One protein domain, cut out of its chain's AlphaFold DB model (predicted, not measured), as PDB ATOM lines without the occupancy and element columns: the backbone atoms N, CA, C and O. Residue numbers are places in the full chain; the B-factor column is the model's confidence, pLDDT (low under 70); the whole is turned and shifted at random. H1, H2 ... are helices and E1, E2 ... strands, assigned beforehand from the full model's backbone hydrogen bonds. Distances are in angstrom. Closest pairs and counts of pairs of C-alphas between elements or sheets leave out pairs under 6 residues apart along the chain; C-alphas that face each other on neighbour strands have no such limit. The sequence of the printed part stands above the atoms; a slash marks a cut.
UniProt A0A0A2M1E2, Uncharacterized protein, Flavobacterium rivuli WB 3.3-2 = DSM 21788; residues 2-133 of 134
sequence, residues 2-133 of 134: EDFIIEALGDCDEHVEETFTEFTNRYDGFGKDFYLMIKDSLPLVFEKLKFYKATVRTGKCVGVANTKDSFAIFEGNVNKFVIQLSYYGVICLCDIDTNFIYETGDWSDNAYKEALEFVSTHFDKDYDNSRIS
ATOM      1  N   GLU A   2      13.307 -21.217  24.670       65.06
ATOM      2  CA  GLU A   2      14.062 -20.674  23.522       65.06
ATOM      3  C   GLU A   2      13.301 -20.762  22.189       65.06
ATOM      4  O   GLU A   2      13.254 -19.772  21.469       65.06
ATOM      5  N   ASP A   3      12.625 -21.883  21.902       76.00
ATOM      6  CA  ASP A   3      11.888 -22.056  20.636       76.00
ATOM      7  C   ASP A   3      10.814 -20.981  20.403       76.00
ATOM      8  O   ASP A   3      10.671 -20.483  19.292       76.00
ATOM      9  N   PHE A   4      10.105 -20.571  21.460       79.56
ATOM     10  CA  PHE A   4       9.075 -19.532  21.365       79.56
ATOM     11  C   PHE A   4       9.676 -18.132  21.191       79.56
ATOM     12  O   PHE A   4       9.119 -17.307  20.481       79.56
ATOM     13  N   ILE A   5      10.827 -17.850  21.810       80.56
ATOM     14  CA  ILE A   5      11.514 -16.564  21.613       80.56
ATOM     15  C   ILE A   5      11.976 -16.445  20.158       80.56
ATOM     16  O   ILE A   5      11.832 -15.384  19.560       80.56
ATOM     17  N   ILE A   6      12.483 -17.539  19.583       81.12
ATOM     18  CA  ILE A   6      12.859 -17.603  18.168       81.12
ATOM     19  C   ILE A   6      11.633 -17.431  17.265       81.12
ATOM     20  O   ILE A   6      11.703 -16.701  16.282       81.12
ATOM     21  N   GLU A   7      10.513 -18.074  17.593       82.94
ATOM     22  CA  GLU A   7       9.248 -17.905  16.869       82.94
ATOM     23  C   GLU A   7       8.754 -16.449  16.913       82.94
ATOM     24  O   GLU A   7       8.355 -15.901  15.890       82.94
ATOM     25  N   ALA A   8       8.834 -15.804  18.079       84.19
ATOM     26  CA  ALA A   8       8.311 -14.464  18.312       84.19
ATOM     27  C   ALA A   8       9.209 -13.345  17.753       84.19
ATOM     28  O   ALA A   8       8.718 -12.400  17.141       84.19
ATOM     29  N   LEU A   9      10.522 -13.418  17.987       89.94
ATOM     30  CA  LEU A   9      11.483 -12.354  17.651       89.94
ATOM     31  C   LEU A   9      12.306 -12.659  16.389       89.94
ATOM     32  O   LEU A   9      13.094 -11.825  15.938       89.94
ATOM     33  N   GLY A  10      12.134 -13.851  15.815       89.56
ATOM     34  CA  GLY A  10      12.940 -14.352  14.710       89.56
ATOM     35  C   GLY A  10      14.322 -14.848  15.146       89.56
ATOM     36  O   GLY A  10      14.738 -14.731  16.298       89.56
ATOM     37  N   ASP A  11      15.069 -15.402  14.188       91.06
ATOM     38  CA  ASP A  11      16.408 -15.959  14.406       91.06
ATOM     39  C   ASP A  11      17.534 -15.150  13.743       91.06
ATOM     40  O   ASP A  11      18.676 -15.614  13.664       91.06
ATOM     41  N   CYS A  12      17.236 -13.933  13.278       92.06
ATOM     42  CA  CYS A  12      18.224 -13.034  12.685       92.06
ATOM     43  C   CYS A  12      19.234 -12.501  13.713       92.06
ATOM     44  O   CYS A  12      20.400 -12.302  13.368       92.06
ATOM     45  N   ASP A  13      18.793 -12.271  14.952       94.12
ATOM     46  CA  ASP A  13      19.586 -11.711  16.048       94.12
ATOM     47  C   ASP A  13      19.481 -12.599  17.301       94.12
ATOM     48  O   ASP A  13      18.448 -13.217  17.561       94.12
ATOM     49  N   GLU A  14      20.553 -12.661  18.091       93.94
ATOM     50  CA  GLU A  14      20.515 -13.222  19.442       93.94
ATOM     51  C   GLU A  14      19.865 -12.220  20.395       93.94
ATOM     52  O   GLU A  14      20.282 -11.056  20.466       93.94
ATOM     53  N   HIS A  15      18.886 -12.686  21.165       95.06
ATOM     54  CA  HIS A  15      18.138 -11.871  22.114       95.06
ATOM     55  C   HIS A  15      18.452 -12.282  23.547       95.06
ATOM     56  O   HIS A  15      18.520 -13.469  23.865       95.06
ATOM     57  N   VAL A  16      18.609 -11.292  24.422       95.94
ATOM     58  CA  VAL A  16      18.725 -11.507  25.868       95.94
ATOM     59  C   VAL A  16      17.598 -10.776  26.574       95.94
ATOM     60  O   VAL A  16      17.247  -9.660  26.182       95.94
ATOM     61  N   GLU A  17      17.027 -11.413  27.592       97.31
ATOM     62  CA  GLU A  17      16.030 -10.782  28.455       97.31
ATOM     63  C   GLU A  17      16.677  -9.615  29.217       97.31
ATOM     64  O   GLU A  17      17.844  -9.681  29.617       97.31
ATOM     65  N   GLU A  18      15.929  -8.534  29.401       97.69
ATOM     66  CA  GLU A  18      16.303  -7.418  30.258       97.69
ATOM     67  C   GLU A  18      15.124  -7.014  31.145       97.69
ATOM     68  O   GLU A  18      13.955  -7.237  30.836       97.69
ATOM     69  N   THR A  19      15.425  -6.418  32.290       98.19
ATOM     70  CA  THR A  19      14.408  -5.832  33.159       98.19
ATOM     71  C   THR A  19      13.872  -4.540  32.554       98.19
ATOM     72  O   THR A  19      14.567  -3.833  31.822       98.19
ATOM     73  N   PHE A  20      12.659  -4.147  32.951       98.00
ATOM     74  CA  PHE A  20      12.118  -2.843  32.567       98.00
ATOM     75  C   PHE A  20      13.045  -1.681  32.976       98.00
ATOM     76  O   PHE A  20      13.207  -0.722  32.229       98.00
ATOM     77  N   THR A  21      13.709  -1.778  34.133       98.19
ATOM     78  CA  THR A  21      14.690  -0.773  34.568       98.19
ATOM     79  C   THR A  21      15.902  -0.711  33.634       98.19
ATOM     80  O   THR A  21      16.315   0.383  33.252       98.19
ATOM     81  N   GLU A  22      16.460  -1.852  33.226       98.31
ATOM     82  CA  GLU A  22      17.559  -1.894  32.250       98.31
ATOM     83  C   GLU A  22      17.138  -1.326  30.895       98.31
ATOM     84  O   GLU A  22      17.871  -0.500  30.348       98.31
ATOM     85  N   PHE A  23      15.939  -1.678  30.414       98.00
ATOM     86  CA  PHE A  23      15.335  -1.064  29.232       98.00
ATOM     87  C   PHE A  23      15.300   0.465  29.368       98.00
ATOM     88  O   PHE A  23      15.877   1.153  28.532       98.00
ATOM     89  N   THR A  24      14.713   1.014  30.442       97.50
ATOM     90  CA  THR A  24      14.578   2.479  30.606       97.50
ATOM     91  C   THR A  24      15.916   3.210  30.698       97.50
ATOM     92  O   THR A  24      16.010   4.371  30.313       97.50
ATOM     93  N   ASN A  25      16.962   2.542  31.192       97.75
ATOM     94  CA  ASN A  25      18.308   3.109  31.254       97.75
ATOM     95  C   ASN A  25      19.030   3.064  29.898       97.75
ATOM     96  O   ASN A  25      19.907   3.889  29.647       97.75
ATOM     97  N   ARG A  26      18.713   2.077  29.052       97.38
ATOM     98  CA  ARG A  26      19.384   1.826  27.769       97.38
ATOM     99  C   ARG A  26      18.694   2.518  26.596       97.38
ATOM    100  O   ARG A  26      19.377   2.998  25.696       97.38
ATOM    101  N   TYR A  27      17.368   2.475  26.560       97.81
ATOM    102  CA  TYR A  27      16.568   2.825  25.397       97.81
ATOM    103  C   TYR A  27      16.055   4.263  25.492       97.81
ATOM    104  O   TYR A  27      15.198   4.582  26.314       97.81
ATOM    105  N   ASP A  28      16.553   5.128  24.611       97.50
ATOM    106  CA  ASP A  28      16.158   6.537  24.511       97.50
ATOM    107  C   ASP A  28      15.531   6.905  23.151       97.50
ATOM    108  O   ASP A  28      15.324   8.087  22.869       97.50
ATOM    109  N   GLY A  29      15.207   5.894  22.334       97.06
ATOM    110  CA  GLY A  29      14.662   6.035  20.982       97.06
ATOM    111  C   GLY A  29      13.165   6.367  20.912       97.06
ATOM    112  O   GLY A  29      12.509   6.703  21.905       97.06
ATOM    113  N   PHE A  30      12.611   6.275  19.702       97.75
ATOM    114  CA  PHE A  30      11.181   6.480  19.464       97.75
ATOM    115  C   PHE A  30      10.325   5.453  20.220       97.75
ATOM    116  O   PHE A  30      10.666   4.282  20.305       97.75
ATOM    117  N   GLY A  31       9.192   5.869  20.784       97.25
ATOM    118  CA  GLY A  31       8.336   4.953  21.544       97.25
ATOM    119  C   GLY A  31       8.831   4.638  22.963       97.25
ATOM    120  O   GLY A  31       8.213   3.815  23.628       97.25
ATOM    121  N   LYS A  32       9.900   5.276  23.469       97.31
ATOM    122  CA  LYS A  32      10.471   4.989  24.806       97.31
ATOM    123  C   LYS A  32       9.463   5.047  25.963       97.31
ATOM    124  O   LYS A  32       9.598   4.306  26.933       97.31
ATOM    125  N   ASP A  33       8.439   5.892  25.845       97.50
ATOM    126  CA  ASP A  33       7.409   6.068  26.873       97.50
ATOM    127  C   ASP A  33       6.248   5.067  26.716       97.50
ATOM    128  O   ASP A  33       5.345   5.013  27.548       97.50
ATOM    129  N   PHE A  34       6.254   4.233  25.669       98.44
ATOM    130  CA  PHE A  34       5.112   3.393  25.315       98.44
ATOM    131  C   PHE A  34       4.839   2.324  26.371       98.44
ATOM    132  O   PHE A  34       3.698   2.132  26.783       98.44
ATOM    133  N   TYR A  35       5.882   1.679  26.894       98.31
ATOM    134  CA  TYR A  35       5.709   0.710  27.974       98.31
ATOM    135  C   TYR A  35       5.218   1.356  29.277       98.31
ATOM    136  O   TYR A  35       4.473   0.712  30.012       98.31
ATOM    137  N   LEU A  36       5.562   2.623  29.553       97.69
ATOM    138  CA  LEU A  36       4.965   3.366  30.673       97.69
ATOM    139  C   LEU A  36       3.471   3.606  30.431       97.69
ATOM    140  O   LEU A  36       2.666   3.376  31.325       97.69
ATOM    141  N   MET A  37       3.080   3.963  29.207       97.88
ATOM    142  CA  MET A  37       1.663   4.114  28.859       97.88
ATOM    143  C   MET A  37       0.877   2.805  28.997       97.88
ATOM    144  O   MET A  37      -0.252   2.829  29.494       97.88
ATOM    145  N   ILE A  38       1.466   1.666  28.609       97.88
ATOM    146  CA  ILE A  38       0.872   0.341  28.848       97.88
ATOM    147  C   ILE A  38       0.773   0.076  30.350       97.88
ATOM    148  O   ILE A  38      -0.277  -0.357  30.807       97.88
ATOM    149  N   LYS A  39       1.817   0.361  31.135       97.19
ATOM    150  CA  LYS A  39       1.794   0.188  32.594       97.19
ATOM    151  C   LYS A  39       0.651   0.957  33.253       97.19
ATOM    152  O   LYS A  39      -0.028   0.408  34.116       97.19
ATOM    153  N   ASP A  40       0.445   2.201  32.837       97.12
ATOM    154  CA  ASP A  40      -0.551   3.085  33.438       97.12
ATOM    155  C   ASP A  40      -1.978   2.754  32.974       97.12
ATOM    156  O   ASP A  40      -2.919   2.826  33.765       97.12
ATOM    157  N   SER A  41      -2.150   2.368  31.706       95.81
ATOM    158  CA  SER A  41      -3.476   2.144  31.102       95.81
ATOM    159  C   SER A  41      -3.944   0.690  31.182       95.81
ATOM    160  O   SER A  41      -5.138   0.425  31.298       95.81
ATOM    161  N   LEU A  42      -3.008  -0.256  31.106       94.88
ATOM    162  CA  LEU A  42      -3.223  -1.700  31.001       94.88
ATOM    163  C   LEU A  42      -2.240  -2.451  31.933       94.88
ATOM    164  O   LEU A  42      -1.426  -3.252  31.465       94.88
ATOM    165  N   PRO A  43      -2.290  -2.232  33.262       93.75
ATOM    166  CA  PRO A  43      -1.288  -2.759  34.196       93.75
ATOM    167  C   PRO A  43      -1.156  -4.288  34.149       93.75
ATOM    168  O   PRO A  43      -0.050  -4.813  34.232       93.75
ATOM    169  N   LEU A  44      -2.261  -5.007  33.924       91.56
ATOM    170  CA  LEU A  44      -2.259  -6.470  33.791       91.56
ATOM    171  C   LEU A  44      -1.537  -6.962  32.530       91.56
ATOM    172  O   LEU A  44      -0.981  -8.060  32.533       91.56
ATOM    173  N   VAL A  45      -1.544  -6.169  31.452       93.81
ATOM    174  CA  VAL A  45      -0.719  -6.449  30.269       93.81
ATOM    175  C   VAL A  45       0.739  -6.267  30.635       93.81
ATOM    176  O   VAL A  45       1.552  -7.155  30.396       93.81
ATOM    177  N   PHE A  46       1.056  -5.125  31.244       96.38
ATOM    178  CA  PHE A  46       2.422  -4.763  31.593       96.38
ATOM    179  C   PHE A  46       3.089  -5.795  32.509       96.38
ATOM    180  O   PHE A  46       4.233  -6.166  32.272       96.38
ATOM    181  N   GLU A  47       2.371  -6.310  33.508       94.69
ATOM    182  CA  GLU A  47       2.868  -7.348  34.424       94.69
ATOM    183  C   GLU A  47       3.269  -8.654  33.723       94.69
ATOM    184  O   GLU A  47       4.073  -9.417  34.258       94.69
ATOM    185  N   LYS A  48       2.726  -8.917  32.529       94.38
ATOM    186  CA  LYS A  48       3.034 -10.108  31.727       94.38
ATOM    187  C   LYS A  48       4.070  -9.857  30.631       94.38
ATOM    188  O   LYS A  48       4.478 -10.814  29.973       94.38
ATOM    189  N   LEU A  49       4.489  -8.610  30.411       96.38
ATOM    190  CA  LEU A  49       5.511  -8.299  29.417       96.38
ATOM    191  C   LEU A  49       6.885  -8.781  29.887       96.38
ATOM    192  O   LEU A  49       7.335  -8.462  30.986       96.38
ATOM    193  N   LYS A  50       7.575  -9.502  29.005       97.50
ATOM    194  CA  LYS A  50       9.004  -9.804  29.128       97.50
ATOM    195  C   LYS A  50       9.768  -8.963  28.120       97.50
ATOM    196  O   LYS A  50       9.412  -8.983  26.944       97.50
ATOM    197  N   PHE A  51      10.786  -8.236  28.568       98.12
ATOM    198  CA  PHE A  51      11.548  -7.311  27.729       98.12
ATOM    199  C   PHE A  51      12.843  -7.961  27.259       98.12
ATOM    200  O   PHE A  51      13.464  -8.727  27.992       98.12
ATOM    201  N   TYR A  52      13.254  -7.652  26.038       97.88
ATOM    202  CA  TYR A  52      14.440  -8.209  25.412       97.88
ATOM    203  C   TYR A  52      15.175  -7.148  24.600       97.88
ATOM    204  O   TYR A  52      14.587  -6.206  24.064       97.88
ATOM    205  N   LYS A  53      16.476  -7.375  24.431       96.50
ATOM    206  CA  LYS A  53      17.316  -6.645  23.480       96.50
ATOM    207  C   LYS A  53      18.066  -7.607  22.573       96.50
ATOM    208  O   LYS A  53      18.522  -8.662  23.019       96.50
ATOM    209  N   ALA A  54      18.249  -7.203  21.323       94.88
ATOM    210  CA  ALA A  54      19.183  -7.861  20.423       94.88
ATOM    211  C   ALA A  54      20.631  -7.561  20.849       94.88
ATOM    212  O   ALA A  54      20.946  -6.458  21.301       94.88
ATOM    213  N   THR A  55      21.525  -8.533  20.685       94.06
ATOM    214  CA  THR A  55      22.938  -8.422  21.081       94.06
ATOM    215  C   THR A  55      23.884  -8.584  19.900       94.06
ATOM    216  O   THR A  55      24.735  -7.725  19.668       94.06
ATOM    217  N   VAL A  56      23.716  -9.646  19.116       93.56
ATOM    218  CA  VAL A  56      24.570  -9.960  17.967       93.56
ATOM    219  C   VAL A  56      23.749 -10.558  16.828       93.56
ATOM    220  O   VAL A  56      22.726 -11.197  17.052       93.56
ATOM    221  N   ARG A  57      24.197 -10.336  15.590       92.88
ATOM    222  CA  ARG A  57      23.593 -10.898  14.375       92.88
ATOM    223  C   ARG A  57      24.024 -12.360  14.255       92.88
ATOM    224  O   ARG A  57      25.220 -12.638  14.290       92.88
ATOM    225  N   THR A  58      23.086 -13.277  14.031       92.06
ATOM    226  CA  THR A  58      23.371 -14.728  13.944       92.06
ATOM    227  C   THR A  58      24.020 -15.149  12.621       92.06
ATOM    228  O   THR A  58      24.518 -16.265  12.488       92.06
ATOM    229  N   GLY A  59      23.986 -14.276  11.610       91.88
ATOM    230  CA  GLY A  59      24.439 -14.558  10.245       91.88
ATOM    231  C   GLY A  59      23.382 -15.212   9.346       91.88
ATOM    232  O   GLY A  59      23.644 -15.406   8.162       91.88
ATOM    233  N   LYS A  60      22.182 -15.508   9.867       91.50
ATOM    234  CA  LYS A  60      21.061 -16.048   9.076       91.50
ATOM    235  C   LYS A  60      20.389 -15.002   8.182       91.50
ATOM    236  O   LYS A  60      19.819 -15.344   7.151       91.50
ATOM    237  N   CYS A  61      20.499 -13.730   8.560       90.88
ATOM    238  CA  CYS A  61      19.927 -12.590   7.852       90.88
ATOM    239  C   CYS A  61      21.020 -11.579   7.489       90.88
ATOM    240  O   CYS A  61      22.029 -11.449   8.189       90.88
ATOM    241  N   VAL A  62      20.815 -10.843   6.396       88.75
ATOM    242  CA  VAL A  62      21.727  -9.776   5.958       88.75
ATOM    243  C   VAL A  62      21.498  -8.489   6.759       88.75
ATOM    244  O   VAL A  62      20.370  -8.168   7.120       88.75
ATOM    245  N   GLY A  63      22.567  -7.724   7.005       85.56
ATOM    246  CA  GLY A  63      22.513  -6.425   7.692       85.56
ATOM    247  C   GLY A  63      23.124  -6.431   9.096       85.56
ATOM    248  O   GLY A  63      23.751  -7.401   9.517       85.56
ATOM    249  N   VAL A  64      22.946  -5.333   9.834       83.62
ATOM    250  CA  VAL A  64      23.489  -5.142  11.197       83.62
ATOM    251  C   VAL A  64      22.468  -5.512  12.264       83.62
ATOM    252  O   VAL A  64      21.282  -5.307  12.036       83.62
ATOM    253  N   ALA A  65      22.909  -6.055  13.398       82.75
ATOM    254  CA  ALA A  65      22.009  -6.421  14.489       82.75
ATOM    255  C   ALA A  65      21.215  -5.212  14.998       82.75
ATOM    256  O   ALA A  65      21.780  -4.124  15.166       82.75
ATOM    257  N   ASN A  66      19.939  -5.424  15.321       88.44
ATOM    258  CA  ASN A  66      19.027  -4.381  15.801       88.44
ATOM    259  C   ASN A  66      19.258  -4.047  17.291       88.44
ATOM    260  O   ASN A  66      18.333  -3.905  18.077       88.44
ATOM    261  N   THR A  67      20.523  -3.907  17.701       93.25
ATOM    262  CA  THR A  67      20.958  -3.743  19.108       93.25
ATOM    263  C   THR A  67      20.441  -2.481  19.798       93.25
ATOM    264  O   THR A  67      20.478  -2.374  21.026       93.25
ATOM    265  N   LYS A  68      19.968  -1.506  19.017       94.94
ATOM    266  CA  LYS A  68      19.350  -0.281  19.528       94.94
ATOM    267  C   LYS A  68      17.859  -0.427  19.787       94.94
ATOM    268  O   LYS A  68      17.317   0.377  20.538       94.94
ATOM    269  N   ASP A  69      17.218  -1.420  19.189       96.69
ATOM    270  CA  ASP A  69      15.787  -1.613  19.332       96.69
ATOM    271  C   ASP A  69      15.460  -2.177  20.720       96.69
ATOM    272  O   ASP A  69      16.331  -2.614  21.493       96.69
ATOM    273  N   SER A  70      14.182  -2.116  21.054       97.88
ATOM    274  CA  SER A  70      13.613  -2.805  22.203       97.88
ATOM    275  C   SER A  70      12.556  -3.773  21.725       97.88
ATOM    276  O   SER A  70      11.790  -3.457  20.816       97.88
ATOM    277  N   PHE A  71      12.486  -4.922  22.380       98.00
ATOM    278  CA  PHE A  71      11.484  -5.935  22.120       98.00
ATOM    279  C   PHE A  71      10.768  -6.260  23.425       98.00
ATOM    280  O   PHE A  71      11.385  -6.297  24.488       98.00
ATOM    281  N   ALA A  72       9.471  -6.516  23.360       97.75
ATOM    282  CA  ALA A  72       8.734  -7.104  24.463       97.75
ATOM    283  C   ALA A  72       7.794  -8.178  23.940       97.75
ATOM    284  O   ALA A  72       7.180  -8.011  22.889       97.75
ATOM    285  N   ILE A  73       7.674  -9.268  24.686       96.44
ATOM    286  CA  ILE A  73       6.746 -10.352  24.389       96.44
ATOM    287  C   ILE A  73       5.677 -10.360  25.471       96.44
ATOM    288  O   ILE A  73       5.992 -10.400  26.663       96.44
ATOM    289  N   PHE A  74       4.420 -10.346  25.047       94.19
ATOM    290  CA  PHE A  74       3.281 -10.674  25.884       94.19
ATOM    291  C   PHE A  74       2.877 -12.124  25.624       94.19
ATOM    292  O   PHE A  74       2.585 -12.500  24.488       94.19
ATOM    293  N   GLU A  75       2.822 -12.922  26.687       88.94
ATOM    294  CA  GLU A  75       2.258 -14.269  26.647       88.94
ATOM    295  C   GLU A  75       1.023 -14.320  27.548       88.94
ATOM    296  O   GLU A  75       1.100 -14.413  28.777       88.94
ATOM    297  N   GLY A  76      -0.132 -14.174  26.904       84.31
ATOM    298  CA  GLY A  76      -1.443 -14.302  27.507       84.31
ATOM    299  C   GLY A  76      -1.886 -15.752  27.669       84.31
ATOM    300  O   GLY A  76      -1.133 -16.693  27.424       84.31
ATOM    301  N   ASN A  77      -3.138 -15.934  28.085       80.06
ATOM    302  CA  ASN A  77      -3.728 -17.276  28.141       80.06
ATOM    303  C   ASN A  77      -4.219 -17.741  26.762       80.06
ATOM    304  O   ASN A  77      -4.215 -18.939  26.488       80.06
ATOM    305  N   VAL A  78      -4.678 -16.804  25.931       79.25
ATOM    306  CA  VAL A  78      -5.293 -17.048  24.621       79.25
ATOM    307  C   VAL A  78      -4.505 -16.364  23.507       79.25
ATOM    308  O   VAL A  78      -4.377 -16.951  22.442       79.25
ATOM    309  N   ASN A  79      -3.957 -15.174  23.756       84.44
ATOM    310  CA  ASN A  79      -3.273 -14.360  22.759       84.44
ATOM    311  C   ASN A  79      -1.811 -14.138  23.120       84.44
ATOM    312  O   ASN A  79      -1.453 -13.927  24.287       84.44
ATOM    313  N   LYS A  80      -0.971 -14.086  22.090       90.56
ATOM    314  CA  LYS A  80       0.434 -13.708  22.215       90.56
ATOM    315  C   LYS A  80       0.776 -12.628  21.209       90.56
ATOM    316  O   LYS A  80       0.380 -12.695  20.048       90.56
ATOM    317  N   PHE A  81       1.538 -11.635  21.650       93.69
ATOM    318  CA  PHE A  81       2.002 -10.590  20.749       93.69
ATOM    319  C   PHE A  81       3.399 -10.101  21.102       93.69
ATOM    320  O   PHE A  81       3.866 -10.223  22.238       93.69
ATOM    321  N   VAL A  82       4.049  -9.517  20.104       96.06
ATOM    322  CA  VAL A  82       5.353  -8.871  20.212       96.06
ATOM    323  C   VAL A  82       5.191  -7.377  20.006       96.06
ATOM    324  O   VAL A  82       4.457  -6.936  19.126       96.06
ATOM    325  N   ILE A  83       5.912  -6.604  20.808       97.94
ATOM    326  CA  ILE A  83       6.120  -5.175  20.620       97.94
ATOM    327  C   ILE A  83       7.586  -4.976  20.246       97.94
ATOM    328  O   ILE A  83       8.458  -5.282  21.058       97.94
ATOM    329  N   GLN A  84       7.864  -4.415  19.075       97.56
ATOM    330  CA  GLN A  84       9.179  -3.890  18.722       97.56
ATOM    331  C   GLN A  84       9.127  -2.361  18.715       97.56
ATOM    332  O   GLN A  84       8.329  -1.754  18.004       97.56
ATOM    333  N   LEU A  85      10.023  -1.738  19.475       98.19
ATOM    334  CA  LEU A  85      10.295  -0.308  19.405       98.19
ATOM    335  C   LEU A  85      11.569  -0.108  18.587       98.19
ATOM    336  O   LEU A  85      12.687  -0.260  19.095       98.19
ATOM    337  N   SER A  86      11.399   0.232  17.314       96.56
ATOM    338  CA  SER A  86      12.502   0.656  16.461       96.56
ATOM    339  C   SER A  86      13.048   1.974  16.970       96.56
ATOM    340  O   SER A  86      12.307   2.950  17.109       96.56
ATOM    341  N   TYR A  87      14.360   2.021  17.192       95.81
ATOM    342  CA  TYR A  87      15.034   3.215  17.700       95.81
ATOM    343  C   TYR A  87      14.693   4.484  16.902       95.81
ATOM    344  O   TYR A  87      14.648   5.582  17.459       95.81
ATOM    345  N   TYR A  88      14.456   4.334  15.595       94.19
ATOM    346  CA  TYR A  88      14.417   5.439  14.642       94.19
ATOM    347  C   TYR A  88      13.028   5.976  14.299       94.19
ATOM    348  O   TYR A  88      12.980   6.984  13.603       94.19
ATOM    349  N   GLY A  89      11.929   5.371  14.759       95.38
ATOM    350  CA  GLY A  89      10.612   5.944  14.448       95.38
ATOM    351  C   GLY A  89       9.439   4.989  14.307       95.38
ATOM    352  O   GLY A  89       8.410   5.431  13.817       95.38
ATOM    353  N   VAL A  90       9.559   3.709  14.675       97.88
ATOM    354  CA  VAL A  90       8.484   2.722  14.448       97.88
ATOM    355  C   VAL A  90       8.156   1.968  15.727       97.88
ATOM    356  O   VAL A  90       9.047   1.461  16.404       97.88
ATOM    357  N   ILE A  91       6.866   1.857  16.025       98.31
ATOM    358  CA  ILE A  91       6.293   0.882  16.946       98.31
ATOM    359  C   ILE A  91       5.652  -0.198  16.076       98.31
ATOM    360  O   ILE A  91       4.672   0.060  15.377       98.31
ATOM    361  N   CYS A  92       6.224  -1.396  16.104       97.50
ATOM    362  CA  CYS A  92       5.711  -2.564  15.402       97.50
ATOM    363  C   CYS A  92       5.077  -3.523  16.412       97.50
ATOM    364  O   CYS A  92       5.628  -3.785  17.484       97.50
ATOM    365  N   LEU A  93       3.884  -4.001  16.081       96.62
ATOM    366  CA  LEU A  93       3.036  -4.832  16.916       96.62
ATOM    367  C   LEU A  93       2.647  -6.069  16.115       96.62
ATOM    368  O   LEU A  93       1.955  -5.961  15.105       96.62
ATOM    369  N   CYS A  94       3.104  -7.236  16.550       94.31
ATOM    370  CA  CYS A  94       2.877  -8.497  15.851       94.31
ATOM    371  C   CYS A  94       2.019  -9.421  16.711       94.31
ATOM    372  O   CYS A  94       2.443  -9.806  17.799       94.31
ATOM    373  N   ASP A  95       0.830  -9.778  16.233       91.56
ATOM    374  CA  ASP A  95       0.035 -10.878  16.782       91.56
ATOM    375  C   ASP A  95       0.625 -12.198  16.262       91.56
ATOM    376  O   ASP A  95       0.652 -12.444  15.052       91.56
ATOM    377  N   ILE A  96       1.138 -13.022  17.177       89.38
ATOM    378  CA  ILE A  96       1.900 -14.229  16.822       89.38
ATOM    379  C   ILE A  96       0.973 -15.289  16.220       89.38
ATOM    380  O   ILE A  96       1.325 -15.935  15.235       89.38
ATOM    381  N   ASP A  97      -0.231 -15.444  16.771       86.19
ATOM    382  CA  ASP A  97      -1.157 -16.511  16.386       86.19
ATOM    383  C   ASP A  97      -1.694 -16.311  14.959       86.19
ATOM    384  O   ASP A  97      -1.900 -17.266  14.206       86.19
ATOM    385  N   THR A  98      -1.906 -15.055  14.563       88.06
ATOM    386  CA  THR A  98      -2.430 -14.692  13.238       88.06
ATOM    387  C   THR A  98      -1.356 -14.253  12.246       88.06
ATOM    388  O   THR A  98      -1.652 -14.143  11.054       88.06
ATOM    389  N   ASN A  99      -0.120 -14.018  12.701       86.81
ATOM    390  CA  ASN A  99       0.944 -13.343  11.948       86.81
ATOM    391  C   ASN A  99       0.538 -11.952  11.426       86.81
ATOM    392  O   ASN A  99       1.062 -11.475  10.415       86.81
ATOM    393  N   PHE A 100      -0.431 -11.300  12.072       91.12
ATOM    394  CA  PHE A 100      -0.835  -9.950  11.710       91.12
ATOM    395  C   PHE A 100       0.150  -8.934  12.296       91.12
ATOM    396  O   PHE A 100       0.384  -8.912  13.503       91.12
ATOM    397  N   ILE A 101       0.688  -8.067  11.436       93.88
ATOM    398  CA  ILE A 101       1.613  -6.997  11.818       93.88
ATOM    399  C   ILE A 101       0.914  -5.651  11.650       93.88
ATOM    400  O   ILE A 101       0.416  -5.322  10.571       93.88
ATOM    401  N   TYR A 102       0.918  -4.864  12.720       95.69
ATOM    402  CA  TYR A 102       0.506  -3.472  12.733       95.69
ATOM    403  C   TYR A 102       1.711  -2.576  13.023       95.69
ATOM    404  O   TYR A 102       2.465  -2.821  13.962       95.69
ATOM    405  N   GLU A 103       1.878  -1.517  12.236       97.44
ATOM    406  CA  GLU A 103       2.957  -0.547  12.407       97.44
ATOM    407  C   GLU A 103       2.385   0.862  12.513       97.44
ATOM    408  O   GLU A 103       1.516   1.269  11.739       97.44
ATOM    409  N   THR A 104       2.925   1.625  13.452       98.12
ATOM    410  CA  THR A 104       2.720   3.068  13.553       98.12
ATOM    411  C   THR A 104       4.035   3.730  13.942       98.12
ATOM    412  O   THR A 104       4.953   3.064  14.423       98.12
ATOM    413  N   GLY A 105       4.183   5.023  13.695       96.94
ATOM    414  CA  GLY A 105       5.496   5.645  13.760       96.94
ATOM    415  C   GLY A 105       5.478   7.157  13.728       96.94
ATOM    416  O   GLY A 105       4.444   7.789  13.930       96.94
ATOM    417  N   ASP A 106       6.639   7.740  13.459       95.19
ATOM    418  CA  ASP A 106       6.840   9.191  13.375       95.19
ATOM    419  C   ASP A 106       5.986   9.886  12.296       95.19
ATOM    420  O   ASP A 106       5.795  11.100  12.342       95.19
ATOM    421  N   TRP A 107       5.419   9.114  11.367       97.19
ATOM    422  CA  TRP A 107       4.447   9.570  10.374       97.19
ATOM    423  C   TRP A 107       3.019   9.739  10.916       97.19
ATOM    424  O   TRP A 107       2.169  10.265  10.195       97.19
ATOM    425  N   SER A 108       2.723   9.273  12.134       96.56
ATOM    426  CA  SER A 108       1.402   9.379  12.761       96.56
ATOM    427  C   SER A 108       1.412  10.400  13.897       96.56
ATOM    428  O   SER A 108       2.170  10.280  14.860       96.56
ATOM    429  N   ASP A 109       0.476  11.350  13.850       96.31
ATOM    430  CA  ASP A 109       0.231  12.300  14.945       96.31
ATOM    431  C   ASP A 109      -0.257  11.607  16.234       96.31
ATOM    432  O   ASP A 109      -0.291  12.220  17.301       96.31
ATOM    433  N   ASN A 110      -0.660  10.332  16.151       96.75
ATOM    434  CA  ASN A 110      -1.268   9.572  17.242       96.75
ATOM    435  C   ASN A 110      -0.608   8.205  17.471       96.75
ATOM    436  O   ASN A 110      -1.246   7.324  18.047       96.75
ATOM    437  N   ALA A 111       0.659   8.024  17.082       97.25
ATOM    438  CA  ALA A 111       1.327   6.719  17.094       97.25
ATOM    439  C   ALA A 111       1.187   5.945  18.418       97.25
ATOM    440  O   ALA A 111       0.813   4.775  18.439       97.25
ATOM    441  N   TYR A 112       1.402   6.611  19.553       97.19
ATOM    442  CA  TYR A 112       1.249   5.987  20.871       97.19
ATOM    443  C   TYR A 112      -0.185   5.532  21.160       97.19
ATOM    444  O   TYR A 112      -0.392   4.473  21.749       97.19
ATOM    445  N   LYS A 113      -1.176   6.338  20.769       97.06
ATOM    446  CA  LYS A 113      -2.590   6.034  20.992       97.06
ATOM    447  C   LYS A 113      -3.022   4.849  20.131       97.06
ATOM    448  O   LYS A 113      -3.623   3.919  20.649       97.06
ATOM    449  N   GLU A 114      -2.663   4.872  18.854       97.00
ATOM    450  CA  GLU A 114      -2.924   3.790  17.902       97.00
ATOM    451  C   GLU A 114      -2.309   2.463  18.368       97.00
ATOM    452  O   GLU A 114      -2.979   1.429  18.408       97.00
ATOM    453  N   ALA A 115      -1.048   2.499  18.804       97.50
ATOM    454  CA  ALA A 115      -0.371   1.327  19.340       97.50
ATOM    455  C   ALA A 115      -1.035   0.811  20.631       97.50
ATOM    456  O   ALA A 115      -1.179  -0.398  20.822       97.50
ATOM    457  N   LEU A 116      -1.479   1.704  21.522       97.06
ATOM    458  CA  LEU A 116      -2.158   1.315  22.760       97.06
ATOM    459  C   LEU A 116      -3.542   0.700  22.491       97.06
ATOM    460  O   LEU A 116      -3.917  -0.267  23.152       97.06
ATOM    461  N   GLU A 117      -4.283   1.218  21.507       95.25
ATOM    462  CA  GLU A 117      -5.570   0.659  21.068       95.25
ATOM    463  C   GLU A 117      -5.413  -0.773  20.537       95.25
ATOM    464  O   GLU A 117      -6.221  -1.650  20.871       95.25
ATOM    465  N   PHE A 118      -4.344  -1.044  19.779       93.56
ATOM    466  CA  PHE A 118      -4.004  -2.402  19.355       93.56
ATOM    467  C   PHE A 118      -3.796  -3.321  20.563       93.56
ATOM    468  O   PHE A 118      -4.419  -4.383  20.635       93.56
ATOM    469  N   VAL A 119      -2.959  -2.911  21.526       94.00
ATOM    470  CA  VAL A 119      -2.649  -3.716  22.719       94.00
ATOM    471  C   VAL A 119      -3.914  -3.986  23.537       94.00
ATOM    472  O   VAL A 119      -4.156  -5.128  23.922       94.00
ATOM    473  N   SER A 120      -4.759  -2.970  23.747       91.25
ATOM    474  CA  SER A 120      -6.029  -3.117  24.472       91.25
ATOM    475  C   SER A 120      -6.950  -4.135  23.800       91.25
ATOM    476  O   SER A 120      -7.418  -5.063  24.448       91.25
ATOM    477  N   THR A 121      -7.155  -4.019  22.485       86.50
ATOM    478  CA  THR A 121      -8.085  -4.888  21.742       86.50
ATOM    479  C   THR A 121      -7.649  -6.356  21.761       86.50
ATOM    480  O   THR A 121      -8.486  -7.261  21.782       86.50
ATOM    481  N   HIS A 122      -6.338  -6.615  21.754       81.00
ATOM    482  CA  HIS A 122      -5.801  -7.975  21.839       81.00
ATOM    483  C   HIS A 122      -5.785  -8.499  23.280       81.00
ATOM    484  O   HIS A 122      -5.994  -9.690  23.493       81.00
ATOM    485  N   PHE A 123      -5.623  -7.634  24.281       74.06
ATOM    486  CA  PHE A 123      -5.744  -8.032  25.681       74.06
ATOM    487  C   PHE A 123      -7.188  -8.329  26.107       74.06
ATOM    488  O   PHE A 123      -7.420  -9.297  26.826       74.06
ATOM    489  N   ASP A 124      -8.173  -7.556  25.649       70.38
ATOM    490  CA  ASP A 124      -9.576  -7.739  26.049       70.38
ATOM    491  C   ASP A 124     -10.116  -9.119  25.639       70.38
ATOM    492  O   ASP A 124     -10.804  -9.782  26.416       70.38
ATOM    493  N   LYS A 125      -9.704  -9.620  24.467       62.81
ATOM    494  CA  LYS A 125      -9.965 -11.004  24.025       62.81
ATOM    495  C   LYS A 125      -9.402 -12.056  24.994       62.81
ATOM    496  O   LYS A 125      -9.954 -13.146  25.115       62.81
ATOM    497  N   ASP A 126      -8.298 -11.741  25.659       58.44
ATOM    498  CA  ASP A 126      -7.614 -12.604  26.620       58.44
ATOM    499  C   ASP A 126      -8.327 -12.589  27.984       58.44
ATOM    500  O   ASP A 126      -8.542 -13.627  28.619       58.44
ATOM    501  N   TYR A 127      -8.752 -11.397  28.414       58.88
ATOM    502  CA  TYR A 127      -9.436 -11.168  29.683       58.88
ATOM    503  C   TYR A 127     -10.862 -11.740  29.695       58.88
ATOM    504  O   TYR A 127     -11.225 -12.434  30.650       58.88
ATOM    505  N   ASP A 128     -11.655 -11.541  28.636       59.16
ATOM    506  CA  ASP A 128     -13.033 -12.054  28.571       59.16
ATOM    507  C   ASP A 128     -13.092 -13.592  28.545       59.16
ATOM    508  O   ASP A 128     -13.922 -14.199  29.225       59.16
ATOM    509  N   ASN A 129     -12.160 -14.258  27.855       52.84
ATOM    510  CA  ASN A 129     -12.118 -15.725  27.798       52.84
ATOM    511  C   ASN A 129     -11.705 -16.378  29.131       52.84
ATOM    512  O   ASN A 129     -12.130 -17.498  29.436       52.84
ATOM    513  N   SER A 130     -10.934 -15.670  29.964       55.25
ATOM    514  CA  SER A 130     -10.558 -16.140  31.305       55.25
ATOM    515  C   SER A 130     -11.729 -16.168  32.299       55.25
ATOM    516  O   SER A 130     -11.662 -16.862  33.310       55.25
ATOM    517  N   ARG A 131     -12.822 -15.446  32.009       53.47
ATOM    518  CA  ARG A 131     -14.037 -15.402  32.842       53.47
ATOM    519  C   ARG A 131     -15.074 -16.463  32.482       53.47
ATOM    520  O   ARG A 131     -15.925 -16.768  33.307       53.47
ATOM    521  N   ILE A 132     -15.023 -17.011  31.268       51.16
ATOM    522  CA  ILE A 132     -15.984 -18.018  30.779       51.16
ATOM    523  C   ILE A 132     -15.565 -19.442  31.194       51.16
ATOM    524  O   ILE A 132     -16.378 -20.362  31.194       51.16
ATOM    525  N   SER A 133     -14.299 -19.628  31.568       49.84
ATOM    526  CA  SER A 133     -13.700 -20.919  31.929       49.84
ATOM    527  C   SER A 133     -13.561 -21.152  33.447       49.84
ATOM    528  O   SER A 133     -12.961 -22.151  33.846       49.84
TER     529      SER A 133
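Overview. This is residues 2 to 133 of the 134 residues of an uncharacterized protein of Flavobacterium rivuli WB 3.3-2 = DSM 21788 (UniProt A0A0A2M1E2). A twisted sheet of six strands curls round the short helix H1 on one face, while H2, H3 and the long helix H5 cover its other face, making three layers, with helices on both faces of a sheet. H5 follows E4 and E5, and its end at Ile 132 and the loop at Gly 63 are the two most distant places. The printed part has 132 residues with five named helices and six named strands, in the order H1 E1 H2 H3 H4 E2 E3 E4 E5 E6 H5. The sheet runs E1 E2 E3 E4 E5 E6, all antiparallel, and the class is mixed, helices and strands. The whole is compact, with a radius of gyration of the C-alphas of 14.4 A and spans of 45 by 35 by 27 A.

Arrangement. The sheet holds E1, residues 13 to 18, E2, 49 to 57, E3, 70 to 75, E4, 80 to 86, E5, 90 to 95, and E6, 100 to 105. E2 to E6 form a meander, each strand the antiparallel neighbour of the one before. Within hydrogen-bond range are N 14 and O 56 of E1 and E2, 2.8 A; N 52 and O 71 of E2 and E3, 2.8 A; N 72 and O 83 of E3 and E4, 2.8 A; N 84 and O 92 of E4 and E5, 2.8 A; and N 93 and O 102 of E5 and E6, 2.8 A. The sheet curls round H1, residues 2 to 9; its closest C-alphas to E4 are those of Ala 8 and Val 82, 6.6 A. On the opposite face H5, residues 111 to 132, has a height over the sheet of 10.7 A and lies over E4 and E5, along the strands at 17 degrees to E5 on the local plane; only just, it is not over E6, on which 2 of its C-alphas fall. On the same face as H5, H2, residues 20 to 26, lies over E2 at a height of 9.8 A; their closest C-alphas are those of Phe 20 and Phe 51, 6.6 A. H3, residues 34 to 41, is also on that face, and residues 112 to 116 of H5 touch it, the C-alphas of Phe 34 and Tyr 112 being closest at 6.4 A, at a steep tilt of 49 degrees, the same way. H4, residues 43 to 46, only grazes the sheet and touches H3, with the C-alphas of Lys 39 and Phe 46 closest at 5.1 A. Every O i to N i+4 pair is within hydrogen-bond range in H1, H2 and H3, 13 of 18 in H5, and H4 is too short for such a pair.

Along the chain. H1 begins at C-alpha 2, (14.062, -20.674, 23.522), and measures 10.5 A. E1 measures 15.2 A, H2 9.9 A, H3 10.4 A and H4 5.0 A. E2 measures 23.7 A from C-alpha 49, (5.511, -8.299, 29.417), E3 16.7 A, E4 19.6 A, E5 16.2 A and E6 17.0 A. H5 measures 33.1 A and ends at C-alpha 132, (-15.984, -18.018, 30.779).

Size, cuts and confidence. The C-alphas of Gly 63 and Ile 132 are the two farthest apart, 46.4 A. The printed part has no cut, and the link from E2 to E3, 12 residues, is long. The mean pLDDT of the printed part is 90.5; residue 2 and residues 125 to 133 are under 70.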